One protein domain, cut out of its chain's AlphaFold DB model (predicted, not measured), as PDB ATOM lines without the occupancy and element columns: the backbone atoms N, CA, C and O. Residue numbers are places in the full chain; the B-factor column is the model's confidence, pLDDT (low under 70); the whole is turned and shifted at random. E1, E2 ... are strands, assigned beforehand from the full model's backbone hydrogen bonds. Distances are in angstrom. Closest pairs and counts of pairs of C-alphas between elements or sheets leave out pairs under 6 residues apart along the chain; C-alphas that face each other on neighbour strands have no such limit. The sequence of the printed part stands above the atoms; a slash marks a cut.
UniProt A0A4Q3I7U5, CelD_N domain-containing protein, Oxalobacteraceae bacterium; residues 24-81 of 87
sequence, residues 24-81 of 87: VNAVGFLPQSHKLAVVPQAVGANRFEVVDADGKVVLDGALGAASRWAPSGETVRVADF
ATOM      1  N   VAL A  24      42.552  30.488 -32.327       96.81
ATOM      2  CA  VAL A  24      41.089  30.339 -32.439       96.81
ATOM      3  C   VAL A  24      40.386  30.962 -31.227       96.81
ATOM      4  O   VAL A  24      41.012  31.189 -30.192       96.81
ATOM      5  N   ASN A  25      39.083  31.246 -31.325       96.69
ATOM      6  CA  ASN A  25      38.289  31.576 -30.140       96.69
ATOM      7  C   ASN A  25      38.161  30.333 -29.245       96.69
ATOM      8  O   ASN A  25      37.427  29.405 -29.577       96.69
ATOM      9  N   ALA A  26      38.858  30.342 -28.108       95.31
ATOM     10  CA  ALA A  26      38.915  29.220 -27.173       95.31
ATOM     11  C   ALA A  26      37.600  28.955 -26.415       95.31
ATOM     12  O   ALA A  26      37.455  27.898 -25.810       95.31
ATOM     13  N   VAL A  27      36.642  29.888 -26.435       96.38
ATOM     14  CA  VAL A  27      35.312  29.679 -25.836       96.38
ATOM     15  C   VAL A  27      34.398  28.921 -26.798       96.38
ATOM     16  O   VAL A  27      33.646  28.045 -26.379       96.38
ATOM     17  N   GLY A  28      34.453  29.256 -28.090       94.44
ATOM     18  CA  GLY A  28      33.651  28.622 -29.135       94.44
ATOM     19  C   GLY A  28      32.965  29.611 -30.078       94.44
ATOM     20  O   GLY A  28      33.352  30.776 -30.191       94.44
ATOM     21  N   PHE A  29      31.940  29.123 -30.787       96.00
ATOM     22  CA  PHE A  29      31.245  29.847 -31.853       96.00
ATOM     23  C   PHE A  29      29.746  29.543 -31.860       96.00
ATOM     24  O   PHE A  29      29.331  28.410 -31.628       96.00
ATOM     25  N   LEU A  30      28.929  30.532 -32.224       95.88
ATOM     26  CA  LEU A  30      27.502  30.313 -32.471       95.88
ATOM     27  C   LEU A  30      27.310  29.525 -33.774       95.88
ATOM     28  O   LEU A  30      28.023  29.805 -34.737       95.88
ATOM     29  N   PRO A  31      26.334  28.605 -33.888       94.12
ATOM     30  CA  PRO A  31      26.199  27.741 -35.064       94.12
ATOM     31  C   PRO A  31      26.140  28.476 -36.406       94.12
ATOM     32  O   PRO A  31      26.812  28.082 -37.356       94.12
ATOM     33  N   GLN A  32      25.411  29.590 -36.481       94.50
ATOM     34  CA  GLN A  32      25.220  30.348 -37.722       94.50
ATOM     35  C   GLN A  32      26.149  31.566 -37.876       94.50
ATOM     36  O   GLN A  32      25.948  32.354 -38.794       94.50
ATOM     37  N   SER A  33      27.160  31.730 -37.015       95.38
ATOM     38  CA  SER A  33      28.145  32.810 -37.155       95.38
ATOM     39  C   SER A  33      29.287  32.442 -38.098       95.38
ATOM     40  O   SER A  33      29.587  31.259 -38.300       95.38
ATOM     41  N   HIS A  34      30.005  33.468 -38.559       97.00
ATOM     42  CA  HIS A  34      31.343  33.289 -39.112       97.00
ATOM     43  C   HIS A  34      32.280  32.660 -38.073       97.00
ATOM     44  O   HIS A  34      32.199  32.981 -36.881       97.00
ATOM     45  N   LYS A  35      33.147  31.753 -38.528       97.88
ATOM     46  CA  LYS A  35      34.140  31.062 -37.699       97.88
ATOM     47  C   LYS A  35      35.466  31.023 -38.436       97.88
ATOM     48  O   LYS A  35      35.563  30.444 -39.517       97.88
ATOM     49  N   LEU A  36      36.461  31.668 -37.842       97.94
ATOM     50  CA  LEU A  36      37.779  31.848 -38.429       97.94
ATOM     51  C   LEU A  36      38.844  31.391 -37.434       97.94
ATOM     52  O   LEU A  36      38.727  31.644 -36.234       97.94
ATOM     53  N   ALA A  37      39.895  30.763 -37.951       97.88
ATOM     54  CA  ALA A  37      41.131  30.518 -37.222       97.88
ATOM     55  C   ALA A  37      42.306  31.139 -37.981       97.88
ATOM     56  O   ALA A  37      42.340  31.145 -39.214       97.88
ATOM     57  N   VAL A  38      43.267  31.674 -37.232       96.88
ATOM     58  CA  VAL A  38      44.491  32.267 -37.770       96.88
ATOM     59  C   VAL A  38      45.619  31.259 -37.607       96.88
ATOM     60  O   VAL A  38      45.961  30.859 -36.497       96.88
ATOM     61  N   VAL A  39      46.199  30.853 -38.729       96.25
ATOM     62  CA  VAL A  39      47.257  29.848 -38.803       96.25
ATOM     63  C   VAL A  39      48.577  30.552 -39.116       96.25
ATOM     64  O   VAL A  39      48.707  31.129 -40.199       96.25
ATOM     65  N   PRO A  40      49.567  30.545 -38.206       94.88
ATOM     66  CA  PRO A  40      50.891  31.080 -38.498       94.88
ATOM     67  C   PRO A  40      51.528  30.357 -39.687       94.88
ATOM     68  O   PRO A  40      51.451  29.134 -39.797       94.88
ATOM     69  N   GLN A  41      52.218  31.096 -40.556       91.69
ATOM     70  CA  GLN A  41      52.869  30.517 -41.738       91.69
ATOM     71  C   GLN A  41      53.886  29.417 -41.386       91.69
ATOM     72  O   GLN A  41      54.103  28.504 -42.178       91.69
ATOM     73  N   ALA A  42      54.473  29.474 -40.187       89.88
ATOM     74  CA  ALA A  42      55.408  28.472 -39.678       89.88
ATOM     75  C   ALA A  42      54.809  27.054 -39.558       89.88
ATOM     76  O   ALA A  42      55.571  26.095 -39.514       89.88
ATOM     77  N   VAL A  43      53.475  26.903 -39.562       89.81
ATOM     78  CA  VAL A  43      52.809  25.587 -39.612       89.81
ATOM     79  C   VAL A  43      53.071  24.867 -40.946       89.81
ATOM     80  O   VAL A  43      53.050  23.643 -40.998       89.81
ATOM     81  N   GLY A  44      53.318  25.598 -42.040       89.62
ATOM     82  CA  GLY A  44      53.686  25.019 -43.342       89.62
ATOM     83  C   GLY A  44      52.584  24.225 -44.064       89.62
ATOM     84  O   GLY A  44      52.827  23.694 -45.146       89.62
ATOM     85  N   ALA A  45      51.372  24.148 -43.509       91.94
ATOM     86  CA  ALA A  45      50.239  23.461 -44.121       91.94
ATOM     87  C   ALA A  45      49.525  24.331 -45.172       91.94
ATOM     88  O   ALA A  45      49.565  25.561 -45.126       91.94
ATOM     89  N   ASN A  46      48.819  23.676 -46.101       95.88
ATOM     90  CA  ASN A  46      47.962  24.315 -47.113       95.88
ATOM     91  C   ASN A  46      46.464  24.048 -46.912       95.88
ATOM     92  O   ASN A  46      45.636  24.677 -47.571       95.88
ATOM     93  N   ARG A  47      46.117  23.124 -46.016       97.50
ATOM     94  CA  ARG A  47      44.748  22.711 -45.703       97.50
ATOM     95  C   ARG A  47      44.538  22.712 -44.194       97.50
ATOM     96  O   ARG A  47      45.511  22.705 -43.443       97.50
ATOM     97  N   PHE A  48      43.280  22.727 -43.785       97.56
ATOM     98  CA  PHE A  48      42.861  22.548 -42.404       97.56
ATOM     99  C   PHE A  48      41.787  21.468 -42.321       97.56
ATOM    100  O   PHE A  48      41.070  21.215 -43.290       97.56
ATOM    101  N   GLU A  49      41.663  20.895 -41.134       98.12
ATOM    102  CA  GLU A  49      40.606  19.968 -40.756       98.12
ATOM    103  C   GLU A  49      39.987  20.460 -39.446       98.12
ATOM    104  O   GLU A  49      40.680  20.986 -38.573       98.12
ATOM    105  N   VAL A  50      38.674  20.308 -39.321       97.00
ATOM    106  CA  VAL A  50      37.945  20.405 -38.062       97.00
ATOM    107  C   VAL A  50      37.558  18.987 -37.681       97.00
ATOM    108  O   VAL A  50      36.890  18.298 -38.456       97.00
ATOM    109  N   VAL A  51      37.981  18.561 -36.496       97.00
ATOM    110  CA  VAL A  51      37.681  17.240 -35.941       97.00
ATOM    111  C   VAL A  51      36.677  17.361 -34.800       97.00
ATOM    112  O   VAL A  51      36.671  18.363 -34.081       97.00
ATOM    113  N   ASP A  52      35.806  16.368 -34.653       95.44
ATOM    114  CA  ASP A  52      34.964  16.238 -33.466       95.44
ATOM    115  C   ASP A  52      35.744  15.652 -32.275       95.44
ATOM    116  O   ASP A  52      36.946  15.389 -32.348       95.44
ATOM    117  N   ALA A  53      35.052  15.478 -31.147       95.19
ATOM    118  CA  ALA A  53      35.648  14.971 -29.913       95.19
ATOM    119  C   ALA A  53      36.144  13.517 -30.021       95.19
ATOM    120  O   ALA A  53      37.027  13.127 -29.259       95.19
ATOM    121  N   ASP A  54      35.618  12.744 -30.975       97.06
ATOM    122  CA  ASP A  54      36.035  11.367 -31.248       97.06
ATOM    123  C   ASP A  54      37.214  11.312 -32.243       97.06
ATOM    124  O   ASP A  54      37.708  10.235 -32.582       97.06
ATOM    125  N   GLY A  55      37.687  12.472 -32.714       96.44
ATOM    126  CA  GLY A  55      38.788  12.598 -33.667       96.44
ATOM    127  C   GLY A  55      38.372  12.418 -35.126       96.44
ATOM    128  O   GLY A  55      39.231  12.308 -36.001       96.44
ATOM    129  N   LYS A  56      37.070  12.390 -35.427       97.06
ATOM    130  CA  LYS A  56      36.580  12.276 -36.800       97.06
ATOM    131  C   LYS A  56      36.582  13.644 -37.471       97.06
ATOM    132  O   LYS A  56      36.064  14.617 -36.931       97.06
ATOM    133  N   VAL A  57      37.098  13.710 -38.697       97.69
ATOM    134  CA  VAL A  57      37.024  14.919 -39.529       97.69
ATOM    135  C   VAL A  57      35.562  15.203 -39.888       97.69
ATOM    136  O   VAL A  57      34.894  14.391 -40.532       97.69
ATOM    137  N   VAL A  58      35.065  16.364 -39.465       96.81
ATOM    138  CA  VAL A  58      33.694  16.839 -39.722       96.81
ATOM    139  C   VAL A  58      33.633  17.961 -40.756       96.81
ATOM    140  O   VAL A  58      32.569  18.232 -41.309       96.81
ATOM    141  N   LEU A  59      34.766  18.607 -41.029       97.56
ATOM    142  CA  LEU A  59      34.938  19.568 -42.111       97.56
ATOM    143  C   LEU A  59      36.420  19.639 -42.474       97.56
ATOM    144  O   LEU A  59      37.268  19.636 -41.589       97.56
ATOM    145  N   ASP A  60      36.729  19.797 -43.750       98.12
ATOM    146  CA  ASP A  60      38.066  20.137 -44.215       98.12
ATOM    147  C   ASP A  60      38.012  21.266 -45.252       98.12
ATOM    148  O   ASP A  60      36.969  21.564 -45.840       98.12
ATOM    149  N   GLY A  61      39.141  21.937 -45.460       98.00
ATOM    150  CA  GLY A  61      39.213  23.049 -46.396       98.00
ATOM    151  C   GLY A  61      40.632  23.499 -46.702       98.00
ATOM    152  O   GLY A  61      41.605  23.077 -46.078       98.00
ATOM    153  N   ALA A  62      40.767  24.368 -47.702       98.12
ATOM    154  CA  ALA A  62      42.035  25.021 -48.003       98.12
ATOM    155  C   ALA A  62      42.242  26.229 -47.084       98.12
ATOM    156  O   ALA A  62      41.309  26.982 -46.809       98.12
ATOM    157  N   LEU A  63      43.482  26.450 -46.652       98.25
ATOM    158  CA  LEU A  63      43.852  27.709 -46.017       98.25
ATOM    159  C   LEU A  63      43.862  28.824 -47.062       98.25
ATOM    160  O   LEU A  63      44.394  28.646 -48.163       98.25
ATOM    161  N   GLY A  64      43.364  29.998 -46.680       97.44
ATOM    162  CA  GLY A  64      43.455  31.204 -47.493       97.44
ATOM    163  C   GLY A  64      44.901  31.572 -47.845       97.44
ATOM    164  O   GLY A  64      45.870  30.991 -47.335       97.44
ATOM    165  N   ALA A  65      45.052  32.553 -48.733       96.25
ATOM    166  CA  ALA A  65      46.365  33.062 -49.108       96.25
ATOM    167  C   ALA A  65      47.136  33.563 -47.875       96.25
ATOM    168  O   ALA A  65      46.555  34.130 -46.946       96.25
ATOM    169  N   ALA A  66      48.452  33.349 -47.874       96.38
ATOM    170  CA  ALA A  66      49.315  33.914 -46.849       96.38
ATOM    171  C   ALA A  66      49.313  35.439 -46.946       96.38
ATOM    172  O   ALA A  66      49.478  36.004 -48.026       96.38
ATOM    173  N   SER A  67      49.140  36.093 -45.804       96.88
ATOM    174  CA  SER A  67      49.117  37.544 -45.699       96.88
ATOM    175  C   SER A  67      49.911  37.999 -44.485       96.88
ATOM    176  O   SER A  67      49.972  37.321 -43.457       96.88
ATOM    177  N   ARG A  68      50.546  39.163 -44.608       95.88
ATOM    178  CA  ARG A  68      51.288  39.779 -43.513       95.88
ATOM    179  C   ARG A  68      50.324  40.537 -42.608       95.88
ATOM    180  O   ARG A  68      49.674  41.483 -43.043       95.88
ATOM    181  N   TRP A  69      50.287  40.173 -41.332       93.69
ATOM    182  CA  TRP A  69      49.552  40.905 -40.313       93.69
ATOM    183  C   TRP A  69      50.492  41.900 -39.624       93.69
ATOM    184  O   TRP A  69      51.277  41.546 -38.747       93.69
ATOM    185  N   ALA A  70      50.452  43.158 -40.069       94.19
ATOM    186  CA  ALA A  70      51.391  44.192 -39.625       94.19
ATOM    187  C   ALA A  70      51.440  44.414 -38.093       94.19
ATOM    188  O   ALA A  70      52.552  44.511 -37.582       94.19
ATOM    189  N   PRO A  71      50.312  44.429 -37.347       91.31
ATOM    190  CA  PRO A  71      50.315  44.577 -35.888       91.31
ATOM    191  C   PRO A  71      51.166  43.557 -35.127       91.31
ATOM    192  O   PRO A  71      51.821  43.927 -34.159       91.31
ATOM    193  N   SER A  72      51.165  42.288 -35.545       90.00
ATOM    194  CA  SER A  72      51.981  41.245 -34.906       90.00
ATOM    195  C   SER A  72      53.346  41.073 -35.566       90.00
ATOM    196  O   SER A  72      54.234  40.440 -35.005       90.00
ATOM    197  N   GLY A  73      53.516  41.585 -36.786       92.44
ATOM    198  CA  GLY A  73      54.684  41.279 -37.594       92.44
ATOM    199  C   GLY A  73      54.762  39.795 -37.971       92.44
ATOM    200  O   GLY A  73      55.850  39.309 -38.288       92.44
ATOM    201  N   GLU A  74      53.640  39.076 -38.001       92.62
ATOM    202  CA  GLU A  74      53.570  37.681 -38.443       92.62
ATOM    203  C   GLU A  74      53.017  37.577 -39.870       92.62
ATOM    204  O   GLU A  74      52.210  38.393 -40.315       92.62
ATOM    205  N   THR A  75      53.449  36.554 -40.603       95.31
ATOM    206  CA  THR A  75      52.736  36.106 -41.804       95.31
ATOM    207  C   THR A  75      51.807  34.980 -41.389       95.31
ATOM    208  O   THR A  75      52.239  34.014 -40.759       95.31
ATOM    209  N   VAL A  76      50.531  35.115 -41.726       96.56
ATOM    210  CA  VAL A  76      49.469  34.213 -41.292       96.56
ATOM    211  C   VAL A  76      48.581  33.826 -42.465       96.56
ATOM    212  O   VAL A  76      48.584  34.464 -43.518       96.56
ATOM    213  N   ARG A  77      47.800  32.774 -42.267       97.62
ATOM    214  CA  ARG A  77      46.756  32.302 -43.172       97.62
ATOM    215  C   ARG A  77      45.454  32.186 -42.396       97.62
ATOM    216  O   ARG A  77      45.476  32.011 -41.181       97.62
ATOM    217  N   VAL A  78      44.327  32.269 -43.091       97.69
ATOM    218  CA  VAL A  78      43.004  32.143 -42.470       97.69
ATOM    219  C   VAL A  78      42.377  30.812 -42.868       97.69
ATOM    220  O   VAL A  78      42.335  30.480 -44.053       97.69
ATOM    221  N   ALA A  79      41.891  30.067 -41.879       98.31
ATOM    222  CA  ALA A  79      40.966  28.958 -42.069       98.31
ATOM    223  C   ALA A  79      39.542  29.472 -41.830       98.31
ATOM    224  O   ALA A  79      39.236  29.910 -40.719       98.31
ATOM    225  N   ASP A  80      38.690  29.432 -42.853       98.19
ATOM    226  CA  ASP A  80      37.261  29.726 -42.716       98.19
ATOM    227  C   ASP A  80      36.477  28.416 -42.659       98.19
ATOM    228  O   ASP A  80      36.410  27.671 -43.636       98.19
ATOM    229  N   PHE A  81      35.885  28.143 -41.499       97.69
ATOM    230  CA  PHE A  81      35.081  26.951 -41.240       97.69
ATOM    231  C   PHE A  81      33.629  27.309 -40.907       97.69
ATOM    232  O   PHE A  81      32.913  26.551 -40.251       97.69
TER     233      PHE A  81
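AT A GLANCE: This is residues 24 to 81 of the 87 residues of the protein "CelD_N domain-containing protein" of Oxalobacteraceae bacterium (UniProt A0A4Q3I7U5). Two small hairpins, E2-E3 and E4-E5, reach to opposite ends of an elongated model, and E1 is paired beside one part of the long strand E5. Few C-alphas join the two sheets, and in the opening stretch residues 26 to 32 stick out. The printed part has 58 residues, no named helix and five strands, E1 to E5 in order, in antiparallel sheets E1 - E5 - E4 and E2 - E3. The class is all strand, though only 26 residues are in named elements; the whole is only just compact, close to loose, with a radius of gyration of the C-alphas of 12.4 A, and spans 35 by 22 by 16 A.

HOW THE PARTS SIT: Begin at E1, residues 36 to 40, an edge strand antiparallel to E5, residues 74 to 80, at 147 degrees; N 39 and O 77 are 2.8 A apart, within hydrogen-bond range. E5 pairs staggered: residues 76 to 80 with E1, and 74 to 76 with E4, residues 67 to 69, its hairpin partner, where N 69 and O 74 are 2.8 A apart. In the hairpin of E2, residues 47 to 51, and E3, residues 57 to 62, N 50 and O 59 are 2.8 A apart. The closest C-alphas of E3 and E5, Ala 62 and Ala 79, are 7.2 A apart. E1 and E3 are apart.

IN THESE COORDINATES: Find C-alpha 36 at (37.779, 31.848, -38.429), where E1 begins its 13.1 A. E2 measures 13.2 A, E3 14.1 A and E4 6.4 A. E5 runs 18.6 A to C-alpha 80 at (37.261, 29.726, -42.716).

THE WHOLE: The C-alphas farthest apart, Asp 54 and Ala 70, are 37.2 A apart. The printed part has no cut and no long link; no printed residue is under 70 in pLDDT.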